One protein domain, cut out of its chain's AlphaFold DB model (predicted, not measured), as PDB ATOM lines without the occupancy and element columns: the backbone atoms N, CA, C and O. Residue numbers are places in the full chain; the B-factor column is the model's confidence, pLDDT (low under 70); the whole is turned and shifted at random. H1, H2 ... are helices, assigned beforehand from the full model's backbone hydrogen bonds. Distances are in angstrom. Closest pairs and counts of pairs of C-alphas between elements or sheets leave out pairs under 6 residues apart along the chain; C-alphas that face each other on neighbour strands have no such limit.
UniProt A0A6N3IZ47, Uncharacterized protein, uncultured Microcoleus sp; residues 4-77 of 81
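Overview. This is residues 4 to 77 of the 81 residues of an uncharacterized protein of uncultured Microcoleus sp (UniProt A0A6N3IZ47). A small helical head carries a long arm: H2, H3 and the first part of H4 wrap round H1 in a C, and the rest of H4 sticks out of the head, with the short helix H5 at the far tip. The stretch that sticks out is residues 54 to 77, and it makes much of the length. The printed part has 74 residues with five named helices, in the order H1, H2, H3, H4, H5, and no named strand; the class is all helix. The whole is extended, with a radius of gyration of the C-alphas of 17.6 A, and spans 51 by 27 by 18 A.

Along the chain. H1 is residues 4 to 13, 14.2 A from first to last C-alpha, and begins at C-alpha 4 at (-126.051, -46.790, 524.055). H2 is residues 17 to 23, and H3 is residues 29 to 41, 18.4 A long. H4, residues 43 to 64, is the longest helix at 31.3 A, and begins at C-alpha 43 at (-119.580, -41.193, 529.324). H5 is residues 68 to 75 and ends at C-alpha 75 at (-139.590, -82.870, 532.545).

Arrangement. H1 is the hub, touching three other helices. H1 and H2 only just touch, with 3 pairs of C-alphas within 8 A; the closest C-alphas, of Glu 10 and Leu 20, are 7.1 A apart, and the lines are about perpendicular at 90 degrees. H1 touches H3, about perpendicular at 85 degrees, with the C-alphas of Val 7 and Leu 36 closest at 7.1 A. H4 touches H1 with its residues 46 to 50 alone; the closest C-alphas are those of Val 4 and Ile 50, 6.6 A apart, and the lines are about perpendicular at 83 degrees. H2 touches residues 29 to 33 of H3 at a steep tilt of 57 degrees, opposite ways, with the C-alphas of His 21 and Met 29 closest at 6.5 A. H3 and H4 are close but not clearly touching: the C-alphas of Tyr 39 and Leu 46, their closest, are 6.8 A apart. H2 and H4 are apart, and H5 touches no helix. In the five helices, every O i to N i+4 pair is within hydrogen-bond range.

Size, cuts and confidence. The two C-alphas farthest apart, those of Asp 41 and Gln 76, are 52.6 A from each other. Without residues 54 to 77, which stand free, the body has 50 residues and spans 28 by 19 by 16 A. The four links between the helices are tight. The printed part has no cut. The mean pLDDT of the printed part is 96.5, and no printed residue is under 70.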
ATOM      1  N   VAL A   4    -126.403 -45.743 523.081       97.31
ATOM      2  CA  VAL A   4    -126.051 -46.790 524.055       97.31
ATOM      3  C   VAL A   4    -126.034 -48.195 523.448       97.31
ATOM      4  O   VAL A   4    -125.156 -48.967 523.786       97.31
ATOM      5  N   GLU A   5    -126.910 -48.497 522.484       96.31
ATOM      6  CA  GLU A   5    -126.926 -49.803 521.799       96.31
ATOM      7  C   GLU A   5    -125.684 -49.986 520.908       96.31
ATOM      8  O   GLU A   5    -125.149 -51.087 520.799       96.31
ATOM      9  N   LEU A   6    -125.201 -48.908 520.274       97.62
ATOM     10  CA  LEU A   6    -123.967 -48.946 519.481       97.62
ATOM     11  C   LEU A   6    -122.730 -49.115 520.369       97.62
ATOM     12  O   LEU A   6    -121.826 -49.869 520.024       97.62
ATOM     13  N   VAL A   7    -122.698 -48.408 521.498       97.44
ATOM     14  CA  VAL A   7    -121.600 -48.464 522.472       97.44
ATOM     15  C   VAL A   7    -121.551 -49.827 523.160       97.44
ATOM     16  O   VAL A   7    -120.475 -50.383 523.335       97.44
ATOM     17  N   GLU A   8    -122.698 -50.415 523.498       95.94
ATOM     18  CA  GLU A   8    -122.768 -51.789 524.007       95.94
ATOM     19  C   GLU A   8    -122.174 -52.786 522.997       95.94
ATOM     20  O   GLU A   8    -121.414 -53.667 523.393       95.94
ATOM     21  N   ALA A   9    -122.442 -52.621 521.694       94.62
ATOM     22  CA  ALA A   9    -121.826 -53.449 520.654       94.62
ATOM     23  C   ALA A   9    -120.302 -53.235 520.553       94.62
ATOM     24  O   ALA A   9    -119.554 -54.205 520.430       94.62
ATOM     25  N   GLU A  10    -119.830 -51.987 520.643       96.12
ATOM     26  CA  GLU A  10    -118.397 -51.669 520.714       96.12
ATOM     27  C   GLU A  10    -117.733 -52.359 521.915       96.12
ATOM     28  O   GLU A  10    -116.720 -53.033 521.749       96.12
ATOM     29  N   ILE A  11    -118.319 -52.245 523.111       94.00
ATOM     30  CA  ILE A  11    -117.773 -52.802 524.357       94.00
ATOM     31  C   ILE A  11    -117.800 -54.334 524.344       94.00
ATOM     32  O   ILE A  11    -116.826 -54.964 524.753       94.00
ATOM     33  N   ALA A  12    -118.893 -54.941 523.872       94.19
ATOM     34  CA  ALA A  12    -119.068 -56.392 523.888       94.19
ATOM     35  C   ALA A  12    -118.072 -57.122 522.977       94.19
ATOM     36  O   ALA A  12    -117.632 -58.223 523.307       94.19
ATOM     37  N   TYR A  13    -117.720 -56.518 521.839       94.06
ATOM     38  CA  TYR A  13    -116.893 -57.165 520.817       94.06
ATOM     39  C   TYR A  13    -115.531 -56.497 520.590       94.06
ATOM     40  O   TYR A  13    -114.700 -57.050 519.872       94.06
ATOM     41  N   GLY A  14    -115.284 -55.328 521.184       94.31
ATOM     42  CA  GLY A  14    -114.064 -54.545 520.980       94.31
ATOM     43  C   GLY A  14    -113.934 -53.966 519.568       94.31
ATOM     44  O   GLY A  14    -112.818 -53.767 519.093       94.31
ATOM     45  N   TRP A  15    -115.051 -53.751 518.869       97.06
ATOM     46  CA  TRP A  15    -115.049 -53.340 517.464       97.06
ATOM     47  C   TRP A  15    -114.598 -51.894 517.266       97.06
ATOM     48  O   TRP A  15    -115.101 -50.967 517.889       97.06
ATOM     49  N   SER A  16    -113.725 -51.684 516.287       97.06
ATOM     50  CA  SER A  16    -113.409 -50.361 515.751       97.06
ATOM     51  C   SER A  16    -114.613 -49.731 515.022       97.06
ATOM     52  O   SER A  16    -115.522 -50.442 514.587       97.06
ATOM     53  N   PRO A  17    -114.616 -48.407 514.757       97.75
ATOM     54  CA  PRO A  17    -115.658 -47.764 513.946       97.75
ATOM     55  C   PRO A  17    -115.859 -48.399 512.560       97.75
ATOM     56  O   PRO A  17    -116.979 -48.455 512.050       97.75
ATOM     57  N   ALA A  18    -114.784 -48.912 511.952       97.81
ATOM     58  CA  ALA A  18    -114.860 -49.633 510.687       97.81
ATOM     59  C   ALA A  18    -115.588 -50.975 510.840       97.81
ATOM     60  O   ALA A  18    -116.446 -51.303 510.023       97.81
ATOM     61  N   GLU A  19    -115.303 -51.727 511.901       98.00
ATOM     62  CA  GLU A  19    -115.980 -52.994 512.195       98.00
ATOM     63  C   GLU A  19    -117.441 -52.781 512.602       98.00
ATOM     64  O   GLU A  19    -118.313 -53.521 512.145       98.00
ATOM     65  N   LEU A  20    -117.744 -51.721 513.358       97.88
ATOM     66  CA  LEU A  20    -119.121 -51.306 513.635       97.88
ATOM     67  C   LEU A  20    -119.878 -51.028 512.333       97.88
ATOM     68  O   LEU A  20    -121.006 -51.483 512.172       97.88
ATOM     69  N   HIS A  21    -119.255 -50.355 511.364       97.88
ATOM     70  CA  HIS A  21    -119.873 -50.112 510.059       97.88
ATOM     71  C   HIS A  21    -120.082 -51.405 509.255       97.88
ATOM     72  O   HIS A  21    -121.113 -51.566 508.603       97.88
ATOM     73  N   LEU A  22    -119.142 -52.353 509.320       97.69
ATOM     74  CA  LEU A  22    -119.274 -53.651 508.649       97.69
ATOM     75  C   LEU A  22    -120.437 -54.485 509.205       97.69
ATOM     76  O   LEU A  22    -121.131 -55.139 508.418       97.69
ATOM     77  N   ASN A  23    -120.656 -54.438 510.523       96.81
ATOM     78  CA  ASN A  23    -121.718 -55.166 511.224       96.81
ATOM     79  C   ASN A  23    -123.065 -54.418 511.228       96.81
ATOM     80  O   ASN A  23    -124.127 -55.041 511.236       96.81
ATOM     81  N   HIS A  24    -123.044 -53.088 511.137       95.69
ATOM     82  CA  HIS A  24    -124.223 -52.221 511.117       95.69
ATOM     83  C   HIS A  24    -124.264 -51.358 509.848       95.69
ATOM     84  O   HIS A  24    -124.351 -50.134 509.910       95.69
ATOM     85  N   ARG A  25    -124.246 -52.005 508.672       96.06
ATOM     86  CA  ARG A  25    -124.136 -51.359 507.340       96.06
ATOM     87  C   ARG A  25    -125.210 -50.322 507.003       96.06
ATOM     88  O   ARG A  25    -125.074 -49.587 506.033       96.06
ATOM     89  N   TYR A  26    -126.306 -50.299 507.755       97.38
ATOM     90  CA  TYR A  26    -127.371 -49.308 507.604       97.38
ATOM     91  C   TYR A  26    -127.019 -47.952 508.241       97.38
ATOM     92  O   TYR A  26    -127.752 -46.982 508.056       97.38
ATOM     93  N   LEU A  27    -125.924 -47.875 509.000       98.06
ATOM     94  CA  LEU A  27    -125.379 -46.639 509.546       98.06
ATOM     95  C   LEU A  27    -124.279 -46.121 508.641       98.06
ATOM     96  O   LEU A  27    -123.409 -46.863 508.208       98.06
ATOM     97  N   THR A  28    -124.265 -44.818 508.425       98.38
ATOM     98  CA  THR A  28    -123.124 -44.159 507.794       98.38
ATOM     99  C   THR A  28    -121.952 -44.055 508.771       98.38
ATOM    100  O   THR A  28    -122.142 -43.966 509.987       98.38
ATOM    101  N   MET A  29    -120.728 -43.968 508.240       98.31
ATOM    102  CA  MET A  29    -119.530 -43.735 509.057       98.31
ATOM    103  C   MET A  29    -119.662 -42.473 509.925       98.31
ATOM    104  O   MET A  29    -119.310 -42.488 511.102       98.31
ATOM    105  N   SER A  30    -120.239 -41.396 509.381       98.44
ATOM    106  CA  SER A  30    -120.460 -40.154 510.127       98.44
ATOM    107  C   SER A  30    -121.406 -40.341 511.313       98.44
ATOM    108  O   SER A  30    -121.163 -39.766 512.369       98.44
ATOM    109  N   GLN A  31    -122.461 -41.153 511.177       98.50
ATOM    110  CA  GLN A  31    -123.361 -41.466 512.295       98.50
ATOM    111  C   GLN A  31    -122.652 -42.262 513.393       98.50
ATOM    112  O   GLN A  31    -122.835 -41.941 514.564       98.50
ATOM    113  N   ILE A  32    -121.828 -43.251 513.026       98.50
ATOM    114  CA  ILE A  32    -121.038 -44.039 513.985       98.50
ATOM    115  C   ILE A  32    -120.087 -43.121 514.751       98.50
ATOM    116  O   ILE A  32    -120.151 -43.051 515.973       98.50
ATOM    117  N   LEU A  33    -119.265 -42.345 514.041       98.50
ATOM    118  CA  LEU A  33    -118.297 -41.445 514.671       98.50
ATOM    119  C   LEU A  33    -118.976 -40.375 515.540       98.50
ATOM    120  O   LEU A  33    -118.501 -40.092 516.635       98.50
ATOM    121  N   SER A  34    -120.110 -39.821 515.095       98.44
ATOM    122  CA  SER A  34    -120.861 -38.821 515.870       98.44
ATOM    123  C   SER A  34    -121.472 -39.417 517.140       98.44
ATOM    124  O   SER A  34    -121.477 -38.765 518.180       98.44
ATOM    125  N   ALA A  35    -121.975 -40.653 517.076       98.38
ATOM    126  CA  ALA A  35    -122.515 -41.353 518.237       98.38
ATOM    127  C   ALA A  35    -121.419 -41.680 519.263       98.38
ATOM    128  O   ALA A  35    -121.627 -41.470 520.455       98.38
ATOM    129  N   LEU A  36    -120.246 -42.130 518.804       98.12
ATOM    130  CA  LEU A  36    -119.103 -42.396 519.679       98.12
ATOM    131  C   LEU A  36    -118.566 -41.111 520.319       98.12
ATOM    132  O   LEU A  36    -118.314 -41.092 521.520       98.12
ATOM    133  N   ALA A  37    -118.458 -40.017 519.560       98.50
ATOM    134  CA  ALA A  37    -118.076 -38.716 520.110       98.50
ATOM    135  C   ALA A  37    -119.059 -38.258 521.200       98.50
ATOM    136  O   ALA A  37    -118.653 -37.959 522.320       98.50
ATOM    137  N   TYR A  38    -120.362 -38.318 520.908       98.50
ATOM    138  CA  TYR A  38    -121.413 -38.010 521.877       98.50
ATOM    139  C   TYR A  38    -121.328 -38.883 523.135       98.50
ATOM    140  O   TYR A  38    -121.581 -38.398 524.239       98.50
ATOM    141  N   TYR A  39    -120.995 -40.168 522.979       98.38
ATOM    142  CA  TYR A  39    -120.812 -41.066 524.110       98.38
ATOM    143  C   TYR A  39    -119.665 -40.615 525.005       98.38
ATOM    144  O   TYR A  39    -119.856 -40.488 526.212       98.38
ATOM    145  N   TRP A  40    -118.503 -40.320 524.427       98.06
ATOM    146  CA  TRP A  40    -117.339 -39.888 525.196       98.06
ATOM    147  C   TRP A  40    -117.566 -38.555 525.913       98.06
ATOM    148  O   TRP A  40    -117.167 -38.426 527.071       98.06
ATOM    149  N   ASP A  41    -118.302 -37.628 525.299       98.69
ATOM    150  CA  ASP A  41    -118.695 -36.362 525.931       98.69
ATOM    151  C   ASP A  41    -119.641 -36.555 527.133       98.69
ATOM    152  O   ASP A  41    -119.707 -35.701 528.019       98.69
ATOM    153  N   ARG A  42    -120.374 -37.677 527.195       98.19
ATOM    154  CA  ARG A  42    -121.353 -37.990 528.257       98.19
ATOM    155  C   ARG A  42    -121.148 -39.347 528.914       98.19
ATOM    156  O   ARG A  42    -122.102 -39.967 529.387       98.19
ATOM    157  N   LYS A  43    -119.902 -39.811 528.964       97.88
ATOM    158  CA  LYS A  43    -119.580 -41.193 529.324       97.88
ATOM    159  C   LYS A  43    -120.233 -41.638 530.634       97.88
ATOM    160  O   LYS A  43    -120.878 -42.674 530.673       97.88
ATOM    161  N   GLN A  44    -120.135 -40.822 531.685       98.31
ATOM    162  CA  GLN A  44    -120.691 -41.159 533.003       98.31
ATOM    163  C   GLN A  44    -122.216 -41.344 532.984       98.31
ATOM    164  O   GLN A  44    -122.734 -42.261 533.621       98.31
ATOM    165  N   GLU A  45    -122.936 -40.482 532.262       98.31
ATOM    166  CA  GLU A  45    -124.397 -40.539 532.151       98.31
ATOM    167  C   GLU A  45    -124.836 -41.814 531.423       98.31
ATOM    168  O   GLU A  45    -125.741 -42.520 531.877       98.31
ATOM    169  N   LEU A  46    -124.163 -42.120 530.313       98.12
ATOM    170  CA  LEU A  46    -124.515 -43.235 529.443       98.12
ATOM    171  C   LEU A  46    -124.047 -44.581 530.004       98.12
ATOM    172  O   LEU A  46    -124.801 -45.543 529.919       98.12
ATOM    173  N   ASP A  47    -122.893 -44.647 530.671       98.06
ATOM    174  CA  ASP A  47    -122.462 -45.840 531.416       98.06
ATOM    175  C   ASP A  47    -123.464 -46.175 532.534       98.06
ATOM    176  O   ASP A  47    -123.818 -47.336 532.745       98.06
ATOM    177  N   ALA A  48    -123.993 -45.156 533.224       98.06
ATOM    178  CA  ALA A  48    -125.050 -45.353 534.212       98.06
ATOM    179  C   ALA A  48    -126.366 -45.827 533.570       98.06
ATOM    180  O   ALA A  48    -127.099 -46.603 534.182       98.06
ATOM    181  N   GLU A  49    -126.691 -45.377 532.355       97.75
ATOM    182  CA  GLU A  49    -127.853 -45.873 531.613       97.75
ATOM    183  C   GLU A  49    -127.691 -47.337 531.189       97.75
ATOM    184  O   GLU A  49    -128.615 -48.119 531.417       97.75
ATOM    185  N   ILE A  50    -126.535 -47.707 530.632       96.50
ATOM    186  CA  ILE A  50    -126.196 -49.089 530.252       96.50
ATOM    187  C   ILE A  50    -126.353 -50.003 531.470       96.50
ATOM    188  O   ILE A  50    -127.123 -50.962 531.437       96.50
ATOM    189  N   LYS A  51    -125.754 -49.630 532.608       97.19
ATOM    190  CA  LYS A  51    -125.875 -50.396 533.854       97.19
ATOM    191  C   LYS A  51    -127.330 -50.572 534.309       97.19
ATOM    192  O   LYS A  51    -127.733 -51.679 534.656       97.19
ATOM    193  N   ARG A  52    -128.143 -49.506 534.281       97.44
ATOM    194  CA  ARG A  52    -129.572 -49.597 534.644       97.44
ATOM    195  C   ARG A  52    -130.342 -50.549 533.726       97.44
ATOM    196  O   ARG A  52    -131.244 -51.242 534.189       97.44
ATOM    197  N   ARG A  53    -130.016 -50.574 532.431       95.81
ATOM    198  CA  ARG A  53    -130.644 -51.485 531.462       95.81
ATOM    199  C   ARG A  53    -130.262 -52.936 531.736       95.81
ATOM    200  O   ARG A  53    -131.144 -53.789 531.733       95.81
ATOM    201  N   GLU A  54    -128.995 -53.207 532.035       95.00
ATOM    202  CA  GLU A  54    -128.542 -54.546 532.430       95.00
ATOM    203  C   GLU A  54    -129.240 -55.039 533.704       95.00
ATOM    204  O   GLU A  54    -129.677 -56.186 533.771       95.00
ATOM    205  N   GLU A  55    -129.358 -54.179 534.719       97.25
ATOM    206  CA  GLU A  55    -130.063 -54.495 535.968       97.25
ATOM    207  C   GLU A  55    -131.545 -54.791 535.717       97.25
ATOM    208  O   GLU A  55    -132.076 -55.764 536.253       97.25
ATOM    209  N   TYR A  56    -132.195 -54.002 534.857       96.75
ATOM    210  CA  TYR A  56    -133.583 -54.231 534.461       96.75
ATOM    211  C   TYR A  56    -133.775 -55.589 533.774       96.75
ATOM    212  O   TYR A  56    -134.696 -56.320 534.128       96.75
ATOM    213  N   VAL A  57    -132.898 -55.952 532.829       95.38
ATOM    214  CA  VAL A  57    -132.974 -57.252 532.140       95.38
ATOM    215  C   VAL A  57    -132.780 -58.401 533.126       95.38
ATOM    216  O   VAL A  57    -133.601 -59.312 533.146       95.38
ATOM    217  N   LYS A  58    -131.767 -58.332 534.001       96.19
ATOM    218  CA  LYS A  58    -131.525 -59.362 535.030       96.19
ATOM    219  C   LYS A  58    -132.734 -59.548 535.944       96.19
ATOM    220  O   LYS A  58    -133.105 -60.674 536.260       96.19
ATOM    221  N   GLN A  59    -133.360 -58.449 536.358       96.94
ATOM    222  CA  GLN A  59    -134.551 -58.506 537.196       96.94
ATOM    223  C   GLN A  59    -135.744 -59.114 536.443       96.94
ATOM    224  O   GLN A  59    -136.430 -59.977 536.985       96.94
ATOM    225  N   ALA A  60    -135.949 -58.728 535.182       95.81
ATOM    226  CA  ALA A  60    -137.004 -59.287 534.341       95.81
ATOM    227  C   ALA A  60    -136.814 -60.793 534.085       95.81
ATOM    228  O   ALA A  60    -137.794 -61.533 534.068       95.81
ATOM    229  N   GLU A  61    -135.575 -61.268 533.925       92.94
ATOM    230  CA  GLU A  61    -135.262 -62.698 533.795       92.94
ATOM    231  C   GLU A  61    -135.618 -63.481 535.066       92.94
ATOM    232  O   GLU A  61    -136.221 -64.553 534.985       92.94
ATOM    233  N   ILE A  62    -135.298 -62.931 536.243       93.62
ATOM    234  CA  ILE A  62    -135.662 -63.529 537.537       93.62
ATOM    235  C   ILE A  62    -137.186 -63.598 537.688       93.62
ATOM    236  O   ILE A  62    -137.718 -64.631 538.091       93.62
ATOM    237  N   GLU A  63    -137.888 -62.513 537.360       94.69
ATOM    238  CA  GLU A  63    -139.348 -62.422 537.476       94.69
ATOM    239  C   GLU A  63    -140.083 -63.319 536.478       94.69
ATOM    240  O   GLU A  63    -141.105 -63.913 536.823       94.69
ATOM    241  N   ALA A  64    -139.566 -63.442 535.253       93.12
ATOM    242  CA  ALA A  64    -140.130 -64.324 534.238       93.12
ATOM    243  C   ALA A  64    -140.039 -65.800 534.650       93.12
ATOM    244  O   ALA A  64    -140.927 -66.588 534.312       93.12
ATOM    245  N   GLY A  65    -138.986 -66.167 535.388       90.00
ATOM    246  CA  GLY A  65    -138.746 -67.532 535.827       90.00
ATOM    247  C   GLY A  65    -138.632 -68.512 534.656       90.00
ATOM    248  O   GLY A  65    -138.326 -68.158 533.515       90.00
ATOM    249  N   GLU A  66    -138.870 -69.791 534.930       92.06
ATOM    250  CA  GLU A  66    -138.854 -70.800 533.880       92.06
ATOM    251  C   GLU A  66    -140.107 -70.715 532.998       92.06
ATOM    252  O   GLU A  66    -141.238 -70.825 533.471       92.06
ATOM    253  N   SER A  67    -139.908 -70.608 531.680       92.88
ATOM    254  CA  SER A  67    -141.031 -70.675 530.744       92.88
ATOM    255  C   SER A  67    -141.727 -72.049 530.788       92.88
ATOM    256  O   SER A  67    -141.052 -73.078 530.891       92.88
ATOM    257  N   PRO A  68    -143.056 -72.129 530.581       93.81
ATOM    258  CA  PRO A  68    -143.766 -73.412 530.528       93.81
ATOM    259  C   PRO A  68    -143.197 -74.396 529.492       93.81
ATOM    260  O   PRO A  68    -143.249 -75.612 529.674       93.81
ATOM    261  N   PHE A  69    -142.639 -73.875 528.395       94.44
ATOM    262  CA  PHE A  69    -141.977 -74.683 527.376       94.44
ATOM    263  C   PHE A  69    -140.681 -75.315 527.898       94.44
ATOM    264  O   PHE A  69    -140.488 -76.520 527.726       94.44
ATOM    265  N   ALA A  70    -139.830 -74.530 528.565       93.75
ATOM    266  CA  ALA A  70    -138.602 -75.021 529.184       93.75
ATOM    267  C   ALA A  70    -138.906 -76.056 530.280       93.75
ATOM    268  O   ALA A  70    -138.341 -77.149 530.242       93.75
ATOM    269  N   ALA A  71    -139.904 -75.791 531.133       94.44
ATOM    270  CA  ALA A  71    -140.339 -76.727 532.169       94.44
ATOM    271  C   ALA A  71    -140.764 -78.080 531.574       94.44
ATOM    272  O   ALA A  71    -140.381 -79.143 532.068       94.44
ATOM    273  N   ARG A  72    -141.507 -78.056 530.457       95.50
ATOM    274  CA  ARG A  72    -141.908 -79.272 529.735       95.50
ATOM    275  C   ARG A  72    -140.710 -80.035 529.172       95.50
ATOM    276  O   ARG A  72    -140.685 -81.258 529.274       95.50
ATOM    277  N   LEU A  73    -139.737 -79.348 528.573       96.44
ATOM    278  CA  LEU A  73    -138.541 -80.004 528.036       96.44
ATOM    279  C   LEU A  73    -137.662 -80.597 529.145       96.44
ATOM    280  O   LEU A  73    -137.160 -81.710 528.979       96.44
ATOM    281  N   ARG A  74    -137.528 -79.917 530.292       95.06
ATOM    282  CA  ARG A  74    -136.806 -80.453 531.456       95.06
ATOM    283  C   ARG A  74    -137.492 -81.699 532.012       95.06
ATOM    284  O   ARG A  74    -136.825 -82.702 532.247       95.06
ATOM    285  N   ALA A  75    -138.822 -81.693 532.126       94.56
ATOM    286  CA  ALA A  75    -139.590 -82.870 532.545       94.56
ATOM    287  C   ALA A  75    -139.426 -84.078 531.595       94.56
ATOM    288  O   ALA A  75    -139.606 -85.218 532.014       94.56
ATOM    289  N   GLN A  76    -139.070 -83.838 530.330       96.00
ATOM    290  CA  GLN A  76    -138.790 -84.873 529.328       96.00
ATOM    291  C   GLN A  76    -137.307 -85.292 529.274       96.00
ATOM    292  O   GLN A  76    -136.949 -86.128 528.448       96.00
ATOM    293  N   GLY A  77    -136.438 -84.720 530.118       94.81
ATOM    294  CA  GLY A  77    -134.994 -84.985 530.110       94.81
ATOM    295  C   GLY A  77    -134.248 -84.384 528.911       94.81
ATOM    296  O   GLY A  77    -133.109 -84.759 528.648       94.81
TER     297      GLY A  77